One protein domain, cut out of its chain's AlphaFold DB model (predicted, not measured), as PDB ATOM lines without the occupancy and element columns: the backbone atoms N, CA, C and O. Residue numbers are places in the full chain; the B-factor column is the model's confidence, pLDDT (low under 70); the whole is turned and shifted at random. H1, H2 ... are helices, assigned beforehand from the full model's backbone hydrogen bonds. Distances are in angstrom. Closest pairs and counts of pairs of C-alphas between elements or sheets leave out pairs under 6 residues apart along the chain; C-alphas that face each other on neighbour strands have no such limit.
ATOM      1  N   SER A  56     -60.883 -25.835  27.072       85.50
ATOM      2  CA  SER A  56     -60.500 -27.243  27.122       85.50
ATOM      3  C   SER A  56     -59.638 -27.659  25.930       85.50
ATOM      4  O   SER A  56     -58.646 -28.344  26.134       85.50
ATOM      5  N   ASP A  57     -59.957 -27.203  24.716       85.94
ATOM      6  CA  ASP A  57     -59.144 -27.492  23.526       85.94
ATOM      7  C   ASP A  57     -57.771 -26.803  23.599       85.94
ATOM      8  O   ASP A  57     -56.780 -27.325  23.098       85.94
ATOM      9  N   VAL A  58     -57.698 -25.629  24.239       87.25
ATOM     10  CA  VAL A  58     -56.426 -24.926  24.472       87.25
ATOM     11  C   VAL A  58     -55.553 -25.695  25.462       87.25
ATOM     12  O   VAL A  58     -54.363 -25.859  25.209       87.25
ATOM     13  N   PHE A  59     -56.126 -26.182  26.565       92.06
ATOM     14  CA  PHE A  59     -55.386 -27.004  27.525       92.06
ATOM     15  C   PHE A  59     -54.938 -28.328  26.913       92.06
ATOM     16  O   PHE A  59     -53.769 -28.662  27.040       92.06
ATOM     17  N   ALA A  60     -55.802 -28.998  26.145       94.19
ATOM     18  CA  ALA A  60     -55.425 -30.218  25.437       94.19
ATOM     19  C   ALA A  60     -54.228 -29.997  24.496       94.19
ATOM     20  O   ALA A  60     -53.315 -30.815  24.455       94.19
ATOM     21  N   LEU A  61     -54.186 -28.866  23.780       94.12
ATOM     22  CA  LEU A  61     -53.035 -28.522  22.943       94.12
ATOM     23  C   LEU A  61     -51.754 -28.304  23.766       94.12
ATOM     24  O   LEU A  61     -50.679 -28.695  23.321       94.12
ATOM     25  N   PHE A  62     -51.843 -27.658  24.931       94.50
ATOM     26  CA  PHE A  62     -50.673 -27.488  25.797       94.50
ATOM     27  C   PHE A  62     -50.182 -28.823  26.353       94.50
ATOM     28  O   PHE A  62     -48.986 -29.085  26.265       94.50
ATOM     29  N   ASP A  63     -51.089 -29.696  26.789       95.44
ATOM     30  CA  ASP A  63     -50.746 -31.044  27.246       95.44
ATOM     31  C   ASP A  63     -50.034 -31.839  26.131       95.44
ATOM     32  O   ASP A  63     -48.999 -32.465  26.359       95.44
ATOM     33  N   GLU A  64     -50.523 -31.756  24.887       97.06
ATOM     34  CA  GLU A  64     -49.875 -32.386  23.726       97.06
ATOM     35  C   GLU A  64     -48.461 -31.838  23.464       97.06
ATOM     36  O   GLU A  64     -47.546 -32.594  23.108       97.06
ATOM     37  N   ILE A  65     -48.265 -30.525  23.624       95.00
ATOM     38  CA  ILE A  65     -46.957 -29.876  23.475       95.00
ATOM     39  C   ILE A  65     -46.005 -30.332  24.581       95.00
ATOM     40  O   ILE A  65     -44.857 -30.668  24.277       95.00
ATOM     41  N   ASP A  66     -46.473 -30.390  25.826       94.56
ATOM     42  CA  ASP A  66     -45.682 -30.826  26.976       94.56
ATOM     43  C   ASP A  66     -45.252 -32.288  26.811       94.56
ATOM     44  O   ASP A  66     -44.065 -32.609  26.922       94.56
ATOM     45  N   GLU A  67     -46.164 -33.174  26.400       96.06
ATOM     46  CA  GLU A  67     -45.838 -34.568  26.084       96.06
ATOM     47  C   GLU A  67     -44.835 -34.699  24.930       96.06
ATOM     48  O   GLU A  67     -43.970 -35.587  24.916       96.06
ATOM     49  N   TRP A  68     -44.973 -33.875  23.891       96.06
ATOM     50  CA  TRP A  68     -44.029 -33.864  22.778       96.06
ATOM     51  C   TRP A  68     -42.644 -33.384  23.224       96.06
ATOM     52  O   TRP A  68     -41.635 -33.975  22.820       96.06
ATOM     53  N   LEU A  69     -42.586 -32.358  24.074       92.81
ATOM     54  CA  LEU A  69     -41.347 -31.782  24.582       92.81
ATOM     55  C   LEU A  69     -40.625 -32.754  25.519       92.81
ATOM     56  O   LEU A  69     -39.434 -33.002  25.321       92.81
ATOM     57  N   ALA A  70     -41.352 -33.385  26.444       91.88
ATOM     58  CA  ALA A  70     -40.827 -34.403  27.351       91.88
ATOM     59  C   ALA A  70     -40.174 -35.576  26.601       91.88
ATOM     60  O   ALA A  70     -39.132 -36.083  27.012       91.88
ATOM     61  N   ARG A  71     -40.739 -35.983  25.455       92.69
ATOM     62  CA  ARG A  71     -40.173 -37.050  24.608       92.69
ATOM     63  C   ARG A  71     -39.008 -36.577  23.742       92.69
ATOM     64  O   ARG A  71     -38.025 -37.299  23.580       92.69
ATOM     65  N   SER A  72     -39.126 -35.396  23.140       90.81
ATOM     66  CA  SER A  72     -38.161 -34.901  22.148       90.81
ATOM     67  C   SER A  72     -36.902 -34.326  22.792       90.81
ATOM     68  O   SER A  72     -35.810 -34.409  22.216       90.81
ATOM     69  N   TRP A  73     -37.046 -33.743  23.983       88.00
ATOM     70  CA  TRP A  73     -35.961 -33.136  24.738       88.00
ATOM     71  C   TRP A  73     -36.152 -33.304  26.257       88.00
ATOM     72  O   TRP A  73     -36.406 -32.324  26.959       88.00
ATOM     73  N   PRO A  74     -35.960 -34.530  26.782       88.62
ATOM     74  CA  PRO A  74     -36.223 -34.847  28.187       88.62
ATOM     75  C   PRO A  74     -35.483 -33.932  29.167       88.62
ATOM     76  O   PRO A  74     -36.076 -33.439  30.113       88.62
ATOM     77  N   GLN A  75     -34.207 -33.627  28.906       87.69
ATOM     78  CA  GLN A  75     -33.406 -32.759  29.775       87.69
ATOM     79  C   GLN A  75     -33.916 -31.314  29.787       87.69
ATOM     80  O   GLN A  75     -33.912 -30.663  30.826       87.69
ATOM     81  N   GLY A  76     -34.357 -30.804  28.633       88.06
ATOM     82  CA  GLY A  76     -34.953 -29.472  28.551       88.06
ATOM     83  C   GLY A  76     -36.271 -29.411  29.316       88.06
ATOM     84  O   GLY A  76     -36.507 -28.453  30.042       88.06
ATOM     85  N   PHE A  77     -37.087 -30.461  29.212       90.75
ATOM     86  CA  PHE A  77     -38.329 -30.575  29.971       90.75
ATOM     87  C   PHE A  77     -38.074 -30.651  31.483       90.75
ATOM     88  O   PHE A  77     -38.652 -29.871  32.228       90.75
ATOM     89  N   THR A  78     -37.118 -31.470  31.933       91.50
ATOM     90  CA  THR A  78     -36.718 -31.531  33.351       91.50
ATOM     91  C   THR A  78     -36.219 -30.183  33.879       91.50
ATOM     92  O   THR A  78     -36.484 -29.843  35.026       91.50
ATOM     93  N   TRP A  79     -35.513 -29.394  33.060       91.69
ATOM     94  CA  TRP A  79     -35.122 -28.034  33.445       91.69
ATOM     95  C   TRP A  79     -36.331 -27.105  33.607       91.69
ATOM     96  O   TRP A  79     -36.360 -26.278  34.507       91.69
ATOM     97  N   ILE A  80     -37.333 -27.215  32.732       90.88
ATOM     98  CA  ILE A  80     -38.564 -26.422  32.850       90.88
ATOM     99  C   ILE A  80     -39.311 -26.801  34.134       90.88
ATOM    100  O   ILE A  80     -39.750 -25.917  34.868       90.88
ATOM    101  N   GLU A  81     -39.412 -28.098  34.432       93.06
ATOM    102  CA  GLU A  81     -40.078 -28.601  35.637       93.06
ATOM    103  C   GLU A  81     -39.372 -28.206  36.942       93.06
ATOM    104  O   GLU A  81     -40.038 -28.109  37.972       93.06
ATOM    105  N   SER A  82     -38.061 -27.935  36.924       92.50
ATOM    106  CA  SER A  82     -37.347 -27.484  38.128       92.50
ATOM    107  C   SER A  82     -37.672 -26.042  38.526       92.50
ATOM    108  O   SER A  82     -37.309 -25.614  39.618       92.50
ATOM    109  N   GLY A  83     -38.340 -25.273  37.658       91.62
ATOM    110  CA  GLY A  83     -38.680 -23.872  37.916       91.62
ATOM    111  C   GLY A  83     -37.485 -22.913  37.873       91.62
ATOM    112  O   GLY A  83     -37.661 -21.719  38.107       91.62
ATOM    113  N   LEU A  84     -36.289 -23.413  37.543       91.19
ATOM    114  CA  LEU A  84     -35.081 -22.605  37.419       91.19
ATOM    115  C   LEU A  84     -35.155 -21.664  36.217       91.19
ATOM    116  O   LEU A  84     -35.632 -22.020  35.134       91.19
ATOM    117  N   GLU A  85     -34.575 -20.475  36.367       89.69
ATOM    118  CA  GLU A  85     -34.488 -19.521  35.269       89.69
ATOM    119  C   GLU A  85     -33.699 -20.091  34.080       89.69
ATOM    120  O   GLU A  85     -32.584 -20.613  34.203       89.69
ATOM    121  N   VAL A  86     -34.273 -19.960  32.885       87.31
ATOM    122  CA  VAL A  86     -33.601 -20.344  31.644       87.31
ATOM    123  C   VAL A  86     -32.676 -19.215  31.219       87.31
ATOM    124  O   VAL A  86     -33.114 -18.124  30.847       87.31
ATOM    125  N   ARG A  87     -31.374 -19.496  31.218       87.06
ATOM    126  CA  ARG A  87     -30.385 -18.586  30.644       87.06
ATOM    127  C   ARG A  87     -30.310 -18.798  29.133       87.06
ATOM    128  O   ARG A  87     -30.448 -19.909  28.639       87.06
ATOM    129  N   PHE A  88     -30.070 -17.734  28.374       84.50
ATOM    130  CA  PHE A  88     -29.909 -17.810  26.912       84.50
ATOM    131  C   PHE A  88     -28.474 -17.502  26.466       84.50
ATOM    132  O   PHE A  88     -28.226 -17.182  25.303       84.50
ATOM    133  N   ASP A  89     -27.518 -17.578  27.393       91.62
ATOM    134  CA  ASP A  89     -26.105 -17.392  27.094       91.62
ATOM    135  C   ASP A  89     -25.485 -18.647  26.455       91.62
ATOM    136  O   ASP A  89     -25.943 -19.774  26.657       91.62
ATOM    137  N   ALA A  90     -24.435 -18.447  25.654       89.12
ATOM    138  CA  ALA A  90     -23.807 -19.528  24.896       89.12
ATOM    139  C   ALA A  90     -23.257 -20.646  25.799       89.12
ATOM    140  O   ALA A  90     -23.364 -21.817  25.442       89.12
ATOM    141  N   ALA A  91     -22.724 -20.299  26.975       87.69
ATOM    142  CA  ALA A  91     -22.169 -21.278  27.903       87.69
ATOM    143  C   ALA A  91     -23.268 -22.180  28.479       87.69
ATOM    144  O   ALA A  91     -23.114 -23.398  28.510       87.69
ATOM    145  N   PHE A  92     -24.405 -21.601  28.869       87.69
ATOM    146  CA  PHE A  92     -25.562 -22.367  29.320       87.69
ATOM    147  C   PHE A  92     -26.099 -23.300  28.231       87.69
ATOM    148  O   PHE A  92     -26.326 -24.484  28.481       87.69
ATOM    149  N   VAL A  93     -26.263 -22.787  27.009       85.94
ATOM    150  CA  VAL A  93     -26.743 -23.593  25.880       85.94
ATOM    151  C   VAL A  93     -25.813 -24.782  25.624       85.94
ATOM    152  O   VAL A  93     -26.291 -25.885  25.344       85.94
ATOM    153  N   ASP A  94     -24.500 -24.592  25.742       86.25
ATOM    154  CA  ASP A  94     -23.531 -25.669  25.566       86.25
ATOM    155  C   ASP A  94     -23.548 -26.684  26.722       86.25
ATOM    156  O   ASP A  94     -23.498 -27.885  26.451       86.25
ATOM    157  N   GLU A  95     -23.723 -26.261  27.979       82.69
ATOM    158  CA  GLU A  95     -23.892 -27.188  29.114       82.69
ATOM    159  C   GLU A  95     -25.159 -28.046  28.970       82.69
ATOM    160  O   GLU A  95     -25.104 -29.267  29.139       82.69
ATOM    161  N   ILE A  96     -26.284 -27.457  28.550       82.94
ATOM    162  CA  ILE A  96     -27.516 -28.216  28.286       82.94
ATOM    163  C   ILE A  96     -27.328 -29.187  27.105       82.94
ATOM    164  O   ILE A  96     -27.789 -30.332  27.147       82.94
ATOM    165  N   ARG A  97     -26.614 -28.780  26.044       83.06
ATOM    166  CA  ARG A  97     -26.289 -29.666  24.907       83.06
ATOM    167  C   ARG A  97     -25.388 -30.829  25.308       83.06
ATOM    168  O   ARG A  97     -25.567 -31.929  24.783       83.06
ATOM    169  N   LEU A  98     -24.424 -30.599  26.196       78.75
ATOM    170  CA  LEU A  98     -23.558 -31.647  26.734       78.75
ATOM    171  C   LEU A  98     -24.360 -32.606  27.619       78.75
ATOM    172  O   LEU A  98     -24.252 -33.819  27.438       78.75
ATOM    173  N   GLY A  99     -25.238 -32.075  28.472       77.44
ATOM    174  CA  GLY A  99     -26.164 -32.858  29.295       77.44
ATOM    175  C   GLY A  99     -27.128 -33.734  28.487       77.44
ATOM    176  O   GLY A  99     -27.532 -34.801  28.939       77.44
ATOM    177  N   ARG A 100     -27.433 -33.367  27.234       77.88
ATOM    178  CA  ARG A 100     -28.214 -34.228  26.328       77.88
ATOM    179  C   ARG A 100     -27.528 -35.566  26.025       77.88
ATOM    180  O   ARG A 100     -28.210 -36.544  25.730       77.88
ATOM    181  N   ARG A 101     -26.193 -35.608  26.031       81.88
ATOM    182  CA  ARG A 101     -25.410 -36.822  25.733       81.88
ATOM    183  C   ARG A 101     -25.065 -37.628  26.984       81.88
ATOM    184  O   ARG A 101     -24.695 -38.788  26.849       81.88
ATOM    185  N   ASP A 102     -25.167 -37.011  28.157       87.88
ATOM    186  CA  ASP A 102     -24.757 -37.567  29.444       87.88
ATOM    187  C   ASP A 102     -25.755 -37.134  30.530       87.88
ATOM    188  O   ASP A 102     -25.709 -36.013  31.045       87.88
ATOM    189  N   GLU A 103     -26.682 -38.039  30.852       86.25
ATOM    190  CA  GLU A 103     -27.748 -37.788  31.825       86.25
ATOM    191  C   GLU A 103     -27.200 -37.568  33.241       86.25
ATOM    192  O   GLU A 103     -27.701 -36.713  33.971       86.25
ATOM    193  N   GLU A 104     -26.153 -38.294  33.640       89.56
ATOM    194  CA  GLU A 104     -25.577 -38.162  34.980       89.56
ATOM    195  C   GLU A 104     -24.945 -36.777  35.152       89.56
ATOM    196  O   GLU A 104     -25.138 -36.111  36.175       89.56
ATOM    197  N   ARG A 105     -24.237 -36.305  34.120       88.75
ATOM    198  CA  ARG A 105     -23.703 -34.944  34.092       88.75
ATOM    199  C   ARG A 105     -24.815 -33.900  34.140       88.75
ATOM    200  O   ARG A 105     -24.680 -32.931  34.887       88.75
ATOM    201  N   PHE A 106     -25.908 -34.099  33.399       91.00
ATOM    202  CA  PHE A 106     -27.062 -33.199  33.459       91.00
ATOM    203  C   PHE A 106     -27.665 -33.137  34.869       91.00
ATOM    204  O   PHE A 106     -27.862 -32.043  35.389       91.00
ATOM    205  N   ARG A 107     -27.879 -34.281  35.532       91.00
ATOM    206  CA  ARG A 107     -28.422 -34.315  36.903       91.00
ATOM    207  C   ARG A 107     -27.532 -33.588  37.906       91.00
ATOM    208  O   ARG A 107     -28.042 -32.860  38.750       91.00
ATOM    209  N   LYS A 108     -26.208 -33.748  37.805       91.88
ATOM    210  CA  LYS A 108     -25.252 -33.018  38.658       91.88
ATOM    211  C   LYS A 108     -25.321 -31.512  38.422       91.88
ATOM    212  O   LYS A 108     -25.286 -30.745  39.378       91.88
ATOM    213  N   PHE A 109     -25.420 -31.096  37.162       91.44
ATOM    214  CA  PHE A 109     -25.552 -29.688  36.797       91.44
ATOM    215  C   PHE A 109     -26.867 -29.075  37.304       91.44
ATOM    216  O   PHE A 109     -26.848 -27.977  37.862       91.44
ATOM    217  N   LEU A 110     -27.980 -29.798  37.160       93.25
ATOM    218  CA  LEU A 110     -29.285 -29.389  37.671       93.25
ATOM    219  C   LEU A 110     -29.247 -29.211  39.194       93.25
ATOM    220  O   LEU A 110     -29.479 -28.107  39.669       93.25
ATOM    221  N   ALA A 111     -28.822 -30.241  39.932       93.75
ATOM    222  CA  ALA A 111     -28.749 -30.202  41.395       93.75
ATOM    223  C   ALA A 111     -27.820 -29.092  41.914       93.75
ATOM    224  O   ALA A 111     -28.102 -28.446  42.919       93.75
ATOM    225  N   TYR A 112     -26.703 -28.843  41.222       92.88
ATOM    226  CA  TYR A 112     -25.819 -27.729  41.560       92.88
ATOM    227  C   TYR A 112     -26.498 -26.372  41.349       92.88
ATOM    228  O   TYR A 112     -26.277 -25.450  42.131       92.88
ATOM    229  N   THR A 113     -27.307 -26.236  40.298       92.81
ATOM    230  CA  THR A 113     -28.015 -24.983  40.024       92.81
ATOM    231  C   THR A 113     -29.138 -24.755  41.031       92.81
ATOM    232  O   THR A 113     -29.219 -23.654  41.561       92.81
ATOM    233  N   GLU A 114     -29.919 -25.787  41.360       94.19
ATOM    234  CA  GLU A 114     -30.948 -25.743  42.415       94.19
ATOM    235  C   GLU A 114     -30.347 -25.322  43.756       94.19
ATOM    236  O   GLU A 114     -30.801 -24.362  44.366       94.19
ATOM    237  N   TYR A 115     -29.238 -25.950  44.160       93.88
ATOM    238  CA  TYR A 115     -28.534 -25.580  45.387       93.88
ATOM    239  C   TYR A 115     -28.116 -24.104  45.413       93.88
ATOM    240  O   TYR A 115     -28.218 -23.438  46.441       93.88
ATOM    241  N   ARG A 116     -27.627 -23.576  44.286       92.25
ATOM    242  CA  ARG A 116     -27.243 -22.163  44.199       92.25
ATOM    243  C   ARG A 116     -28.440 -21.228  44.252       92.25
ATOM    244  O   ARG A 116     -28.315 -20.159  44.841       92.25
ATOM    245  N   ASP A 117     -29.544 -21.604  43.622       93.19
ATOM    246  CA  ASP A 117     -30.782 -20.832  43.662       93.19
ATOM    247  C   ASP A 117     -31.327 -20.770  45.094       93.19
ATOM    248  O   ASP A 117     -31.586 -19.682  45.604       93.19
ATOM    249  N   ASP A 118     -31.322 -21.903  45.803       92.88
ATOM    250  CA  ASP A 118     -31.675 -21.983  47.222       92.88
ATOM    251  C   ASP A 118     -30.765 -21.109  48.094       92.88
ATOM    252  O   ASP A 118     -31.248 -20.391  48.970       92.88
ATOM    253  N   GLN A 119     -29.446 -21.126  47.867       94.12
ATOM    254  CA  GLN A 119     -28.521 -20.247  48.592       94.12
ATOM    255  C   GLN A 119     -28.833 -18.766  48.359       94.12
ATOM    256  O   GLN A 119     -28.829 -17.978  49.303       94.12
ATOM    257  N   ILE A 120     -29.137 -18.380  47.117       91.62
ATOM    258  CA  ILE A 120     -29.485 -16.997  46.770       91.62
ATOM    259  C   ILE A 120     -30.817 -16.603  47.412       91.62
ATOM    260  O   ILE A 120     -30.902 -15.542  48.030       91.62
ATOM    261  N   ALA A 121     -31.838 -17.457  47.312       91.19
ATOM    262  CA  ALA A 121     -33.159 -17.229  47.891       91.19
ATOM    263  C   ALA A 121     -33.105 -17.093  49.421       91.19
ATOM    264  O   ALA A 121     -33.823 -16.270  49.995       91.19
ATOM    265  N   ASN A 122     -32.218 -17.852  50.073       93.81
ATOM    266  CA  ASN A 122     -32.002 -17.802  51.519       93.81
ATOM    267  C   ASN A 122     -30.955 -16.767  51.959       93.81
ATOM    268  O   ASN A 122     -30.801 -16.543  53.158       93.81
ATOM    269  N   MET A 123     -30.284 -16.087  51.020       89.50
ATOM    270  CA  MET A 123     -29.193 -15.139  51.294       89.50
ATOM    271  C   MET A 123     -28.005 -15.768  52.051       89.50
ATOM    272  O   MET A 123     -27.296 -15.079  52.790       89.50
TER     273      MET A 123
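Overview. This is residues 56 to 123 of the 125 residues of an uncharacterized protein of Microbacterium ginsengiterrae (UniProt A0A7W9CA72). Four helices make a loose, open zigzag: H1 is a long arm that meets the short H2 at a corner as a V, and the long H4 stands on the other side of H2. H3 and H4 meet at a second corner, and residues 56 to 65 of H1 and 118 to 123 stick out. The printed part has 68 residues with four named helices, H1, H2, H3 and H4 in chain order, and no named strand; the class is all helix. The whole is loose, with a radius of gyration of the C-alphas of 13.9 A and spans of 42 by 30 by 21 A.

Along the chain. H1, residues 56 to 72, is 24.1 A long and begins at C-alpha 56 (-60.500, -27.243, 27.122). H2, residues 74 to 81, measures 10.5 A. H3, residues 90 to 99, measures 14.2 A. H4, residues 103 to 122, measures 28.4 A and ends at C-alpha 122 (-32.002, -17.802, 51.519).

Arrangement. H2 is the hub, touching the other three helices. H1 touches it with residues 66 to 70 alone, closest at the C-alphas of Ala 70 and Phe 77, 5.3 A, at a steep tilt of 48 degrees, opposite ways. H2 and H3 only just touch, with 3 pairs of C-alphas within 8 A, closest Gln 75 and Gly 99 at 7.3 A, at a steep tilt of 61 degrees. H2 and H4 only just touch, also with 3 pairs, closest Trp 79 and Leu 110 at 7.3 A, at a shallow tilt of 14 degrees, the same way. H3 and H4 touch only at the corner, closest at the C-alphas of Gly 99 and Phe 106, 4.3 A. H1 is apart from H3 and H4. In H1, H2, H3 and H4 every O i to N i+4 pair is within hydrogen-bond range.

Size, cuts and confidence. The C-alphas farthest apart, of Asp 57 and Met 123, are 42.7 A apart. The printed part has no cut and no long link. Mean pLDDT of the printed part is 90.0, and no printed residue is under 70.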